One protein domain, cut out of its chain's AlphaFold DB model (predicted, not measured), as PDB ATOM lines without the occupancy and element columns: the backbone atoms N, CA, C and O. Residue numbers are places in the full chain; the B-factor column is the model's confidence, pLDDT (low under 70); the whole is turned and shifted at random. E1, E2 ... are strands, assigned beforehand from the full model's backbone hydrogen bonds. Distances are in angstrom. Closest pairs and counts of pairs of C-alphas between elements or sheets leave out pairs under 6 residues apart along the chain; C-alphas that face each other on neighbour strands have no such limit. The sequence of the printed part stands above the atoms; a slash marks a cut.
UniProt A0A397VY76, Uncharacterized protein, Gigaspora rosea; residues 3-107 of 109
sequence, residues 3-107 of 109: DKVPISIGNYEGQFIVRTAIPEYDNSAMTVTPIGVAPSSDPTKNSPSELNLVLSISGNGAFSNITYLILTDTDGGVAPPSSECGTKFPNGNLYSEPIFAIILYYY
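What this domain is: This is residues 3 to 107 of the 109 residues of an uncharacterized protein of Gigaspora rosea (UniProt A0A397VY76). The domain is one strongly twisted sheet of six strands, curled like part of a barrel but left open, with its two edge strands, E1 and E2, apart from each other. From this curled body the long loop of residues 76 to 99, between E5 and E6, reaches out, its C-alphas 8 to 26 A from the mean of all C-alphas. The 105 printed residues hold no named helix and six strands, E1 to E6 in chain order; the sheet runs E1 E6 E5 E4 E3 E2 and is antiparallel throughout. The class is all strand, though only 43 of the 105 residues are in named elements. The whole is only just compact, close to loose, with a radius of gyration of the C-alphas of 15.1 A, and elongated, spanning 45 by 29 by 24 A.

Where its parts are: E1, residues 3 to 6, begins at C-alpha 3 (243.780, 285.266, 257.061) and is 9.7 A long. E2, residues 16 to 19, measures 10.0 A. E3, residues 29 to 38, is 24.9 A long and bends by 66 degrees at residue 35. E4, residues 49 to 58, is 24.8 A long, bends by 67 degrees at residue 55 and ends at C-alpha 58 (243.675, 281.406, 276.351). E5, residues 68 to 75, measures 20.8 A. E6, residues 100 to 106, measures 19.3 A and ends at C-alpha 106 (246.286, 273.288, 261.807).

How they stand to each other: E2 to E6 form a meander, each strand the antiparallel neighbour of the one before, and each step is a hairpin. In E2 and E3, at 128 degrees, N 18 and O 30 are 2.8 A apart, within hydrogen-bond range. E3 and E4 run at 158 degrees, with N 35 and O 51 at 2.8 A and N 55 and O 31 at 2.9 A. E4 and E5 stand at 134 degrees, with N 52 and O 69 at 2.8 A. E5 and E6 run at 160 degrees, with N 75 and O 100 at 2.8 A and N 68 and O 106 at 3.0 A. The edge strand E1 is the antiparallel neighbour of E6 at 130 degrees, with N 103 and O 3 at 3.4 A. E1 and E2 are apart.

The domain as a whole: The C-alphas farthest apart, those of Asn 65 and Thr 87, are 45.2 A from each other. The printed part has no cut. The link from E5 to E6, 24 residues, is long; the other four are short. Mean pLDDT of the printed part is 74.5, and it is under 70 in residues 3 to 14, residue 77 and residues 79 to 100.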
ATOM      1  N   ASP A   3     243.997 283.830 256.880       45.34
ATOM      2  CA  ASP A   3     243.780 285.266 257.061       45.34
ATOM      3  C   ASP A   3     245.097 286.024 256.863       45.34
ATOM      4  O   ASP A   3     246.164 285.549 257.262       45.34
ATOM      5  N   LYS A   4     245.014 287.208 256.244       44.66
ATOM      6  CA  LYS A   4     246.096 288.200 256.240       44.66
ATOM      7  C   LYS A   4     245.884 289.110 257.439       44.66
ATOM      8  O   LYS A   4     244.946 289.904 257.441       44.66
ATOM      9  N   VAL A   5     246.730 288.985 258.454       45.72
ATOM     10  CA  VAL A   5     246.575 289.721 259.715       45.72
ATOM     11  C   VAL A   5     247.852 290.515 259.987       45.72
ATOM     12  O   VAL A   5     248.934 289.943 259.854       45.72
ATOM     13  N   PRO A   6     247.772 291.805 260.367       39.94
ATOM     14  CA  PRO A   6     248.931 292.517 260.887       39.94
ATOM     15  C   PRO A   6     249.342 291.885 262.224       39.94
ATOM     16  O   PRO A   6     248.564 291.873 263.178       39.94
ATOM     17  N   ILE A   7     250.555 291.337 262.295       44.56
ATOM     18  CA  ILE A   7     251.078 290.701 263.509       44.56
ATOM     19  C   ILE A   7     252.051 291.666 264.188       44.56
ATOM     20  O   ILE A   7     253.050 292.064 263.596       44.56
ATOM     21  N   SER A   8     251.790 292.007 265.451       39.22
ATOM     22  CA  SER A   8     252.785 292.647 266.317       39.22
ATOM     23  C   SER A   8     253.546 291.557 267.069       39.22
ATOM     24  O   SER A   8     253.031 290.988 268.031       39.22
ATOM     25  N   ILE A   9     254.764 291.248 266.624       45.59
ATOM     26  CA  ILE A   9     255.618 290.228 267.246       45.59
ATOM     27  C   ILE A   9     256.348 290.857 268.440       45.59
ATOM     28  O   ILE A   9     257.262 291.661 268.274       45.59
ATOM     29  N   GLY A  10     255.937 290.503 269.659       39.12
ATOM     30  CA  GLY A  10     256.703 290.780 270.876       39.12
ATOM     31  C   GLY A  10     257.624 289.602 271.175       39.12
ATOM     32  O   GLY A  10     257.134 288.542 271.547       39.12
ATOM     33  N   ASN A  11     258.935 289.770 270.996       40.09
ATOM     34  CA  ASN A  11     259.911 288.703 271.221       40.09
ATOM     35  C   ASN A  11     260.156 288.481 272.723       40.09
ATOM     36  O   ASN A  11     260.829 289.288 273.364       40.09
ATOM     37  N   TYR A  12     259.672 287.362 273.263       38.03
ATOM     38  CA  TYR A  12     260.149 286.791 274.526       38.03
ATOM     39  C   TYR A  12     260.780 285.434 274.209       38.03
ATOM     40  O   TYR A  12     260.062 284.479 273.943       38.03
ATOM     41  N   GLU A  13     262.114 285.353 274.171       51.84
ATOM     42  CA  GLU A  13     262.869 284.090 274.020       51.84
ATOM     43  C   GLU A  13     262.330 283.136 272.926       51.84
ATOM     44  O   GLU A  13     262.078 281.957 273.164       51.84
ATOM     45  N   GLY A  14     262.105 283.660 271.716       69.88
ATOM     46  CA  GLY A  14     261.607 282.884 270.574       69.88
ATOM     47  C   GLY A  14     260.106 282.577 270.603       69.88
ATOM     48  O   GLY A  14     259.591 282.053 269.631       69.88
ATOM     49  N   GLN A  15     259.376 282.930 271.659       80.19
ATOM     50  CA  GLN A  15     257.923 282.793 271.715       80.19
ATOM     51  C   GLN A  15     257.237 284.099 271.320       80.19
ATOM     52  O   GLN A  15     257.720 285.193 271.620       80.19
ATOM     53  N   PHE A  16     256.064 283.978 270.702       78.81
ATOM     54  CA  PHE A  16     255.191 285.114 270.420       78.81
ATOM     55  C   PHE A  16     253.722 284.763 270.650       78.81
ATOM     56  O   PHE A  16     253.327 283.597 270.690       78.81
ATOM     57  N   ILE A  17     252.903 285.797 270.842       84.56
ATOM     58  CA  ILE A  17     251.466 285.659 271.093       84.56
ATOM     59  C   ILE A  17     250.705 286.090 269.845       84.56
ATOM     60  O   ILE A  17     250.888 287.205 269.358       84.56
ATOM     61  N   VAL A  18     249.798 285.238 269.373       84.62
ATOM     62  CA  VAL A  18     248.833 285.560 268.319       84.62
ATOM     63  C   VAL A  18     247.473 285.792 268.957       84.62
ATOM     64  O   VAL A  18     246.993 284.971 269.741       84.62
ATOM     65  N   ARG A  19     246.854 286.927 268.638       84.44
ATOM     66  CA  ARG A  19     245.524 287.316 269.116       84.44
ATOM     67  C   ARG A  19     244.584 287.434 267.929       84.44
ATOM     68  O   ARG A  19     245.008 287.817 266.841       84.44
ATOM     69  N   THR A  20     243.319 287.110 268.148       81.50
ATOM     70  CA  THR A  20     242.271 287.354 267.158       81.50
ATOM     71  C   THR A  20     242.166 288.841 266.809       81.50
ATOM     72  O   THR A  20     242.375 289.716 267.655       81.50
ATOM     73  N   ALA A  21     241.840 289.124 265.548       78.12
ATOM     74  CA  ALA A  21     241.694 290.483 265.030       78.12
ATOM     75  C   ALA A  21     240.348 291.136 265.405       78.12
ATOM     76  O   ALA A  21     240.155 292.324 265.160       78.12
ATOM     77  N   ILE A  22     239.422 290.372 265.996       79.62
ATOM     78  CA  ILE A  22     238.070 290.816 266.369       79.62
ATOM     79  C   ILE A  22     237.808 290.602 267.875       79.62
ATOM     80  O   ILE A  22     236.898 289.853 268.236       79.62
ATOM     81  N   PRO A  23     238.578 291.266 268.765       79.25
ATOM     82  CA  PRO A  23     238.568 291.032 270.217       79.25
ATOM     83  C   PRO A  23     237.193 291.188 270.893       79.25
ATOM     84  O   PRO A  23     236.975 290.672 271.987       79.25
ATOM     85  N   GLU A  24     236.267 291.913 270.261       83.31
ATOM     86  CA  GLU A  24     234.895 292.119 270.745       83.31
ATOM     87  C   GLU A  24     234.008 290.867 270.622       83.31
ATOM     88  O   GLU A  24     233.058 290.714 271.388       83.31
ATOM     89  N   TYR A  25     234.314 289.971 269.678       87.12
ATOM     90  CA  TYR A  25     233.508 288.782 269.353       87.12
ATOM     91  C   TYR A  25     234.250 287.466 269.590       87.12
ATOM     92  O   TYR A  25     233.635 286.412 269.734       87.12
ATOM     93  N   ASP A  26     235.573 287.529 269.625       83.81
ATOM     94  CA  ASP A  26     236.469 286.417 269.876       83.81
ATOM     95  C   ASP A  26     237.546 286.950 270.812       83.81
ATOM     96  O   ASP A  26     238.137 287.978 270.516       83.81
ATOM     97  N   ASN A  27     237.801 286.312 271.950       88.75
ATOM     98  CA  ASN A  27     238.885 286.731 272.846       88.75
ATOM     99  C   ASN A  27     240.026 285.711 272.897       88.75
ATOM    100  O   ASN A  27     240.868 285.764 273.796       88.75
ATOM    101  N   SER A  28     240.042 284.776 271.947       88.44
ATOM    102  CA  SER A  28     241.053 283.743 271.875       88.44
ATOM    103  C   SER A  28     242.421 284.316 271.513       88.44
ATOM    104  O   SER A  28     242.591 285.217 270.682       88.44
ATOM    105  N   ALA A  29     243.426 283.783 272.194       88.88
ATOM    106  CA  ALA A  29     244.824 284.081 271.972       88.88
ATOM    107  C   ALA A  29     245.645 282.816 272.191       88.88
ATOM    108  O   ALA A  29     245.319 281.994 273.048       88.88
ATOM    109  N   MET A  30     246.731 282.682 271.446       89.88
ATOM    110  CA  MET A  30     247.627 281.541 271.550       89.88
ATOM    111  C   MET A  30     249.075 281.990 271.679       89.88
ATOM    112  O   MET A  30     249.513 282.918 271.000       89.88
ATOM    113  N   THR A  31     249.807 281.310 272.553       90.69
ATOM    114  CA  THR A  31     251.257 281.440 272.686       90.69
ATOM    115  C   THR A  31     251.899 280.360 271.839       90.69
ATOM    116  O   THR A  31     251.566 279.179 271.985       90.69
ATOM    117  N   VAL A  32     252.809 280.756 270.959       90.69
ATOM    118  CA  VAL A  32     253.456 279.853 270.011       90.69
ATOM    119  C   VAL A  32     254.972 279.981 270.060       90.69
ATOM    120  O   VAL A  32     255.501 280.998 270.507       90.69
ATOM    121  N   THR A  33     255.658 278.936 269.602       89.56
ATOM    122  CA  THR A  33     257.118 278.903 269.460       89.56
ATOM    123  C   THR A  33     257.517 278.273 268.120       89.56
ATOM    124  O   THR A  33     256.911 277.263 267.740       89.56
ATOM    125  N   PRO A  34     258.508 278.811 267.392       88.12
ATOM    126  CA  PRO A  34     258.983 278.247 266.143       88.12
ATOM    127  C   PRO A  34     259.731 276.941 266.412       88.12
ATOM    128  O   PRO A  34     260.620 276.859 267.256       88.12
ATOM    129  N   ILE A  35     259.364 275.898 265.669       90.31
ATOM    130  CA  ILE A  35     259.974 274.560 265.737       90.31
ATOM    131  C   ILE A  35     260.582 274.118 264.401       90.31
ATOM    132  O   ILE A  35     261.208 273.063 264.322       90.31
ATOM    133  N   GLY A  36     260.397 274.904 263.341       85.12
ATOM    134  CA  GLY A  36     260.974 274.645 262.030       85.12
ATOM    135  C   GLY A  36     260.912 275.876 261.137       85.12
ATOM    136  O   GLY A  36     259.973 276.665 261.225       85.12
ATOM    137  N   VAL A  37     261.910 276.016 260.266       86.75
ATOM    138  CA  VAL A  37     262.009 277.106 259.293       86.75
ATOM    139  C   VAL A  37     262.291 276.543 257.907       86.75
ATOM    140  O   VAL A  37     263.026 275.563 257.766       86.75
ATOM    141  N   ALA A  38     261.716 277.165 256.885       82.94
ATOM    142  CA  ALA A  38     261.995 276.862 255.489       82.94
ATOM    143  C   ALA A  38     262.346 278.158 254.741       82.94
ATOM    144  O   ALA A  38     261.702 279.182 254.981       82.94
ATOM    145  N   PRO A  39     263.346 278.146 253.837       82.88
ATOM    146  CA  PRO A  39     263.673 279.316 253.031       82.88
ATOM    147  C   PRO A  39     262.449 279.825 252.270       82.88
ATOM    148  O   PRO A  39     261.644 279.032 251.780       82.88
ATOM    149  N   SER A  40     262.331 281.145 252.143       82.19
ATOM    150  CA  SER A  40     261.312 281.734 251.279       82.19
ATOM    151  C   SER A  40     261.607 281.453 249.805       82.19
ATOM    152  O   SER A  40     262.768 281.325 249.408       82.19
ATOM    153  N   SER A  41     260.556 281.406 248.990       82.44
ATOM    154  CA  SER A  41     260.663 281.355 247.529       82.44
ATOM    155  C   SER A  41     261.236 282.652 246.937       82.44
ATOM    156  O   SER A  41     261.884 282.597 245.894       82.44
ATOM    157  N   ASP A  42     261.055 283.794 247.617       84.75
ATOM    158  CA  ASP A  42     261.697 285.082 247.306       84.75
ATOM    159  C   ASP A  42     262.402 285.648 248.557       84.75
ATOM    160  O   ASP A  42     261.877 286.535 249.237       84.75
ATOM    161  N   PRO A  43     263.606 285.154 248.893       77.25
ATOM    162  CA  PRO A  43     264.322 285.533 250.114       77.25
ATOM    163  C   PRO A  43     264.855 286.975 250.096       77.25
ATOM    164  O   PRO A  43     265.401 287.435 251.093       77.25
ATOM    165  N   THR A  44     264.730 287.690 248.972       80.12
ATOM    166  CA  THR A  44     265.142 289.100 248.868       80.12
ATOM    167  C   THR A  44     264.065 290.068 249.344       80.12
ATOM    168  O   THR A  44     264.366 291.230 249.610       80.12
ATOM    169  N   LYS A  45     262.822 289.592 249.459       77.38
ATOM    170  CA  LYS A  45     261.662 290.381 249.893       77.38
ATOM    171  C   LYS A  45     260.974 289.791 251.115       77.38
ATOM    172  O   LYS A  45     260.431 290.532 251.931       77.38
ATOM    173  N   ASN A  46     261.046 288.468 251.259       80.56
ATOM    174  CA  ASN A  46     260.252 287.743 252.231       80.56
ATOM    175  C   ASN A  46     261.099 287.038 253.290       80.56
ATOM    176  O   ASN A  46     262.136 286.440 252.984       80.56
ATOM    177  N   SER A  47     260.599 287.025 254.525       81.12
ATOM    178  CA  SER A  47     261.165 286.180 255.583       81.12
ATOM    179  C   SER A  47     260.961 284.693 255.287       81.12
ATOM    180  O   SER A  47     260.013 284.334 254.578       81.12
ATOM    181  N   PRO A  48     261.814 283.811 255.844       82.75
ATOM    182  CA  PRO A  48     261.567 282.374 255.859       82.75
ATOM    183  C   PRO A  48     260.154 282.036 256.344       82.75
ATOM    184  O   PRO A  48     259.586 282.730 257.188       82.75
ATOM    185  N   SER A  49     259.596 280.951 255.813       84.88
ATOM    186  CA  SER A  49     258.368 280.377 256.360       84.88
ATOM    187  C   SER A  49     258.670 279.678 257.681       84.88
ATOM    188  O   SER A  49     259.731 279.064 257.833       84.88
ATOM    189  N   GLU A  50     257.727 279.724 258.612       87.38
ATOM    190  CA  GLU A  50     257.903 279.193 259.961       87.38
ATOM    191  C   GLU A  50     256.783 278.224 260.323       87.38
ATOM    192  O   GLU A  50     255.598 278.535 260.185       87.38
ATOM    193  N   LEU A  51     257.161 277.056 260.843       89.56
ATOM    194  CA  LEU A  51     256.259 276.157 261.549       89.56
ATOM    195  C   LEU A  51     256.369 276.436 263.044       89.56
ATOM    196  O   LEU A  51     257.432 276.274 263.642       89.56
ATOM    197  N   ASN A  52     255.243 276.787 263.646       91.25
ATOM    198  CA  ASN A  52     255.128 277.164 265.039       91.25
ATOM    199  C   ASN A  52     254.252 276.158 265.796       91.25
ATOM    200  O   ASN A  52     253.150 275.821 265.360       91.25
ATOM    201  N   LEU A  53     254.737 275.677 266.939       92.25
ATOM    202  CA  LEU A  53     253.977 274.850 267.871       92.25
ATOM    203  C   LEU A  53     253.164 275.748 268.807       92.25
ATOM    204  O   LEU A  53     253.712 276.680 269.396       92.25
ATOM    205  N   VAL A  54     251.880 275.440 268.984       92.75
ATOM    206  CA  VAL A  54     251.037 276.099 269.988       92.75
ATOM    207  C   VAL A  54     251.330 275.504 271.362       92.75
ATOM    208  O   VAL A  54     251.130 274.312 271.586       92.75
ATOM    209  N   LEU A  55     251.811 276.337 272.286       93.38
ATOM    210  CA  LEU A  55     252.156 275.935 273.652       93.38
ATOM    211  C   LEU A  55     250.959 276.038 274.596       93.38
ATOM    212  O   LEU A  55     250.760 275.189 275.462       93.38
ATOM    213  N   SER A  56     250.164 277.092 274.433       91.75
ATOM    214  CA  SER A  56     248.987 277.342 275.257       91.75
ATOM    215  C   SER A  56     247.982 278.207 274.518       91.75
ATOM    216  O   SER A  56     248.369 279.110 273.772       91.75
ATOM    217  N   ILE A  57     246.702 277.983 274.795       91.69
ATOM    218  CA  ILE A  57     245.596 278.809 274.316       91.69
ATOM    219  C   ILE A  57     244.896 279.418 275.528       91.69
ATOM    220  O   ILE A  57     244.750 278.784 276.571       91.69
ATOM    221  N   SER A  58     244.474 280.666 275.382       91.38
ATOM    222  CA  SER A  58     243.675 281.406 276.351       91.38
ATOM    223  C   SER A  58     242.464 282.018 275.652       91.38
ATOM    224  O   SER A  58     242.496 282.230 274.440       91.38
ATOM    225  N   GLY A  59     241.406 282.303 276.411       87.25
ATOM    226  CA  GLY A  59     240.137 282.765 275.851       87.25
ATOM    227  C   GLY A  59     239.367 281.661 275.119       87.25
ATOM    228  O   GLY A  59     239.792 280.509 275.060       87.25
ATOM    229  N   ASN A  60     238.213 282.028 274.575       84.31
ATOM    230  CA  ASN A  60     237.325 281.157 273.818       84.31
ATOM    231  C   ASN A  60     237.111 281.754 272.426       84.31
ATOM    232  O   ASN A  60     236.869 282.952 272.297       84.31
ATOM    233  N   GLY A  61     237.178 280.914 271.393       86.06
ATOM    234  CA  GLY A  61     236.984 281.355 270.016       86.06
ATOM    235  C   GLY A  61     237.776 280.537 269.003       86.06
ATOM    236  O   GLY A  61     237.996 279.334 269.196       86.06
ATOM    237  N   ALA A  62     238.195 281.201 267.927       84.25
ATOM    238  CA  ALA A  62     238.794 280.609 266.737       84.25
ATOM    239  C   ALA A  62     240.063 279.792 267.010       84.25
ATOM    240  O   ALA A  62     240.366 278.879 266.243       84.25
ATOM    241  N   PHE A  63     240.796 280.075 268.093       88.50
ATOM    242  CA  PHE A  63     242.050 279.372 268.392       88.50
ATOM    243  C   PHE A  63     241.919 278.186 269.352       88.50
ATOM    244  O   PHE A  63     242.919 277.533 269.623       88.50
ATOM    245  N   SER A  64     240.718 277.883 269.856       85.38
ATOM    246  CA  SER A  64     240.480 276.928 270.960       85.38
ATOM    247  C   SER A  64     241.026 275.502 270.768       85.38
ATOM    248  O   SER A  64     241.175 274.772 271.746       85.38
ATOM    249  N   ASN A  65     241.352 275.094 269.543       86.44
ATOM    250  CA  ASN A  65     241.787 273.739 269.203       86.44
ATOM    251  C   ASN A  65     242.985 273.686 268.238       86.44
ATOM    252  O   ASN A  65     243.220 272.654 267.608       86.44
ATOM    253  N   ILE A  66     243.740 274.774 268.091       90.06
ATOM    254  CA  ILE A  66     244.878 274.812 267.169       90.06
ATOM    255  C   ILE A  66     246.110 274.173 267.812       90.06
ATOM    256  O   ILE A  66     246.456 274.458 268.953       90.06
ATOM    257  N   THR A  67     246.787 273.302 267.064       93.62
ATOM    258  CA  THR A  67     248.020 272.630 267.505       93.62
ATOM    259  C   THR A  67     249.260 273.281 266.900       93.62
ATOM    260  O   THR A  67     250.296 273.380 267.554       93.62
ATOM    261  N   TYR A  68     249.155 273.730 265.651       91.56
ATOM    262  CA  TYR A  68     250.252 274.352 264.922       91.56
ATOM    263  C   TYR A  68     249.778 275.590 264.173       91.56
ATOM    264  O   TYR A  68     248.670 275.627 263.630       91.56
ATOM    265  N   LEU A  69     250.668 276.570 264.105       90.31
ATOM    266  CA  LEU A  69     250.556 277.735 263.248       90.31
ATOM    267  C   LEU A  69     251.654 277.663 262.187       90.31
ATOM    268  O   LEU A  69     252.796 277.335 262.495       90.31
ATOM    269  N   ILE A  70     251.327 278.001 260.946       88.50
ATOM    270  CA  ILE A  70     252.314 278.163 259.876       88.50
ATOM    271  C   ILE A  70     252.270 279.615 259.406       88.50
ATOM    272  O   ILE A  70     251.198 280.096 259.034       88.50
ATOM    273  N   LEU A  71     253.422 280.287 259.423       85.94
ATOM    274  CA  LEU A  71     253.629 281.580 258.771       85.94
ATOM    275  C   LEU A  71     254.265 281.330 257.408       85.94
ATOM    276  O   LEU A  71     255.334 280.728 257.326       85.94
ATOM    277  N   THR A  72     253.607 281.781 256.347       84.50
ATOM    278  CA  THR A  72     254.116 281.682 254.975       84.50
ATOM    279  C   THR A  72     253.880 282.985 254.223       84.50
ATOM    280  O   THR A  72     253.066 283.812 254.637       84.50
ATOM    281  N   ASP A  73     254.595 283.149 253.108       76.75
ATOM    282  CA  ASP A  73     254.450 284.278 252.184       76.75
ATOM    283  C   ASP A  73     254.570 285.640 252.883       76.75
ATOM    284  O   ASP A  73     253.790 286.560 252.638       76.75
ATOM    285  N   THR A  74     255.541 285.729 253.794       78.19
ATOM    286  CA  THR A  74     255.795 286.892 254.642       78.19
ATOM    287  C   THR A  74     256.370 288.045 253.819       78.19
ATOM    288  O   THR A  74     257.576 288.086 253.610       78.19
ATOM    289  N   ASP A  75     255.542 288.975 253.357       79.75
ATOM    290  CA  ASP A  75     255.957 290.166 252.606       79.75
ATOM    291  C   ASP A  75     256.426 291.287 253.546       79.75
ATOM    292  O   ASP A  75     255.831 291.517 254.607       79.75
ATOM    293  N   GLY A  76     257.514 291.962 253.165       70.75
ATOM    294  CA  GLY A  76     258.169 293.003 253.966       70.75
ATOM    295  C   GLY A  76     258.929 292.482 255.193       70.75
ATOM    296  O   GLY A  76     259.333 293.265 256.043       70.75
ATOM    297  N   GLY A  77     259.111 291.162 255.316       66.25
ATOM    298  CA  GLY A  77     259.738 290.544 256.492       66.25
ATOM    299  C   GLY A  77     261.269 290.594 256.525       66.25
ATOM    300  O   GLY A  77     261.864 290.393 257.586       66.25
ATOM    301  N   VAL A  78     261.920 290.851 255.386       72.75
ATOM    302  CA  VAL A  78     263.387 290.863 255.301       72.75
ATOM    303  C   VAL A  78     263.948 292.043 256.082       72.75
ATOM    304  O   VAL A  78     263.651 293.199 255.789       72.75
ATOM    305  N   ALA A  79     264.808 291.744 257.057       67.06
ATOM    306  CA  ALA A  79     265.509 292.771 257.811       67.06
ATOM    307  C   ALA A  79     266.373 293.638 256.871       67.06
ATOM    308  O   ALA A  79     267.026 293.098 255.969       67.06
ATOM    309  N   PRO A  80     266.425 294.965 257.084       66.19
ATOM    310  CA  PRO A  80     267.240 295.843 256.262       66.19
ATOM    311  C   PRO A  80     268.731 295.463 256.344       66.19
ATOM    312  O   PRO A  80     269.181 294.902 257.351       66.19
ATOM    313  N   PRO A  81     269.530 295.773 255.304       68.31
ATOM    314  CA  PRO A  81     270.959 295.479 255.295       68.31
ATOM    315  C   PRO A  81     271.681 296.074 256.509       68.31
ATOM    316  O   PRO A  81     271.373 297.182 256.945       68.31
ATOM    317  N   SER A  82     272.720 295.398 257.007       67.19
ATOM    318  CA  SER A  82     273.508 295.876 258.157       67.19
ATOM    319  C   SER A  82     274.162 297.243 257.927       67.19
ATOM    320  O   SER A  82     274.373 297.985 258.880       67.19
ATOM    321  N   SER A  83     274.434 297.615 256.673       64.50
ATOM    322  CA  SER A  83     274.910 298.953 256.296       64.50
ATOM    323  C   SER A  83     273.880 300.063 256.536       64.50
ATOM    324  O   SER A  83     274.245 301.237 256.597       64.50
ATOM    325  N   GLU A  84     272.600 299.708 256.650       64.88
ATOM    326  CA  GLU A  84     271.498 300.624 256.954       64.88
ATOM    327  C   GLU A  84     271.211 300.725 258.464       64.88
ATOM    328  O   GLU A  84     270.563 301.680 258.911       64.88
ATOM    329  N   CYS A  85     271.744 299.798 259.274       59.66
ATOM    330  CA  CYS A  85     271.673 299.873 260.733       59.66
ATOM    331  C   CYS A  85     272.436 301.106 261.239       59.66
ATOM    332  O   CYS A  85     273.646 301.228 261.060       59.66
ATOM    333  N   GLY A  86     271.725 302.033 261.885       55.81
ATOM    334  CA  GLY A  86     272.295 303.259 262.455       55.81
ATOM    335  C   GLY A  86     272.501 304.420 261.469       55.81
ATOM    336  O   GLY A  86     272.716 305.541 261.918       55.81
ATOM    337  N   THR A  87     272.389 304.199 260.153       60.44
ATOM    338  CA  THR A  87     272.525 305.255 259.124       60.44
ATOM    339  C   THR A  87     271.173 305.742 258.601       60.44
ATOM    340  O   THR A  87     270.962 306.947 258.488       60.44
ATOM    341  N   LYS A  88     270.222 304.831 258.349       56.28
ATOM    342  CA  LYS A  88     268.807 305.170 258.082       56.28
ATOM    343  C   LYS A  88     267.983 305.332 259.360       56.28
ATOM    344  O   LYS A  88     266.929 305.960 259.340       56.28
ATOM    345  N   PHE A  89     268.488 304.803 260.473       59.06
ATOM    346  CA  PHE A  89     267.814 304.792 261.770       59.06
ATOM    347  C   PHE A  89     268.727 305.433 262.829       59.06
ATOM    348  O   PHE A  89     269.319 304.723 263.646       59.06
ATOM    349  N   PRO A  90     268.886 306.773 262.810       51.59
ATOM    350  CA  PRO A  90     269.960 307.496 263.510       51.59
ATOM    351  C   PRO A  90     269.908 307.435 265.046       51.59
ATOM    352  O   PRO A  90     270.809 307.936 265.712       51.59
ATOM    353  N   ASN A  91     268.889 306.795 265.623       56.66
ATOM    354  CA  ASN A  91     268.660 306.774 267.068       56.66
ATOM    355  C   ASN A  91     268.837 305.372 267.678       56.66
ATOM    356  O   ASN A  91     268.496 305.176 268.838       56.66
ATOM    357  N   GLY A  92     269.292 304.379 266.901       50.97
ATOM    358  CA  GLY A  92     269.441 302.992 267.374       50.97
ATOM    359  C   GLY A  92     268.120 302.260 267.647       50.97
ATOM    360  O   GLY A  92     268.132 301.129 268.125       50.97
ATOM    361  N   ASN A  93     266.980 302.882 267.330       47.50
ATOM    362  CA  ASN A  93     265.664 302.277 267.487       47.50
ATOM    363  C   ASN A  93     265.349 301.390 266.276       47.50
ATOM    364  O   ASN A  93     265.315 301.874 265.143       47.50
ATOM    365  N   LEU A  94     265.086 300.106 266.528       53.50
ATOM    366  CA  LEU A  94     264.456 299.204 265.566       53.50
ATOM    367  C   LEU A  94     263.008 299.668 265.372       53.50
ATOM    368  O   LEU A  94     262.196 299.563 266.293       53.50
ATOM    369  N   TYR A  95     262.689 300.221 264.205       48.03
ATOM    370  CA  TYR A  95     261.297 300.472 263.850       48.03
ATOM    371  C   TYR A  95     260.632 299.139 263.502       48.03
ATOM    372  O   TYR A  95     261.177 298.332 262.752       48.03
ATOM    373  N   SER A  96     259.457 298.909 264.083       50.78
ATOM    374  CA  SER A  96     258.551 297.850 263.654       50.78
ATOM    375  C   SER A  96     258.017 298.229 262.275       50.78
ATOM    376  O   SER A  96     257.338 299.245 262.134       50.78
ATOM    377  N   GLU A  97     258.330 297.424 261.263       54.12
ATOM    378  CA  GLU A  97     257.642 297.484 259.977       54.12
ATOM    379  C   GLU A  97     256.467 296.497 259.989       54.12
ATOM    380  O   GLU A  97     256.585 295.402 260.553       54.12
ATOM    381  N   PRO A  98     255.306 296.873 259.428       57.06
ATOM    382  CA  PRO A  98     254.198 295.948 259.291       57.06
ATOM    383  C   PRO A  98     254.566 294.887 258.253       57.06
ATOM    384  O   PRO A  98     254.717 295.190 257.073       57.06
ATOM    385  N   ILE A  99     254.671 293.639 258.697       62.22
ATOM    386  CA  ILE A  99     254.808 292.488 257.805       62.22
ATOM    387  C   ILE A  99     253.427 291.926 257.476       62.22
ATOM    388  O   ILE A  99     252.523 291.928 258.321       62.22
ATOM    389  N   PHE A 100     253.268 291.400 256.266       69.50
ATOM    390  CA  PHE A 100     252.063 290.674 255.874       69.50
ATOM    391  C   PHE A 100     252.401 289.205 255.720       69.50
ATOM    392  O   PHE A 100     253.216 288.852 254.882       69.50
ATOM    393  N   ALA A 101     251.750 288.340 256.490       71.25
ATOM    394  CA  ALA A 101     251.900 286.897 256.357       71.25
ATOM    395  C   ALA A 101     250.557 286.253 256.021       71.25
ATOM    396  O   ALA A 101     249.493 286.744 256.413       71.25
ATOM    397  N   ILE A 102     250.613 285.118 255.331       76.88
ATOM    398  CA  ILE A 102     249.516 284.160 255.319       76.88
ATOM    399  C   ILE A 102     249.689 283.267 256.543       76.88
ATOM    400  O   ILE A 102     250.714 282.602 256.707       76.88
ATOM    401  N   ILE A 103     248.662 283.244 257.390       78.06
ATOM    402  CA  ILE A 103     248.627 282.382 258.570       78.06
ATOM    403  C   ILE A 103     247.744 281.175 258.274       78.06
ATOM    404  O   ILE A 103     246.566 281.325 257.936       78.06
ATOM    405  N   LEU A 104     248.302 279.974 258.425       81.56
ATOM    406  CA  LEU A 104     247.550 278.725 258.348       81.56
ATOM    407  C   LEU A 104     247.471 278.084 259.731       81.56
ATOM    408  O   LEU A 104     248.485 277.859 260.390       81.56
ATOM    409  N   TYR A 105     246.252 277.752 260.143       82.31
ATOM    410  CA  TYR A 105     245.978 277.085 261.410       82.31
ATOM    411  C   TYR A 105     245.723 275.597 261.171       82.31
ATOM    412  O   TYR A 105     244.870 275.235 260.353       82.31
ATOM    413  N   TYR A 106     246.446 274.737 261.889       84.81
ATOM    414  CA  TYR A 106     246.286 273.288 261.807       84.81
ATOM    415  C   TYR A 106     246.014 272.680 263.184       84.81
ATOM    416  O   TYR A 106     246.685 272.985 264.173       84.81
ATOM    417  N   TYR A 107     245.039 271.775 263.226       81.94
ATOM    418  CA  TYR A 107     244.701 270.975 264.396       81.94
ATOM    419  C   TYR A 107     244.961 269.501 264.085       81.94
ATOM    420  O   TYR A 107     244.532 268.983 263.050       81.94
TER     421      TYR A 107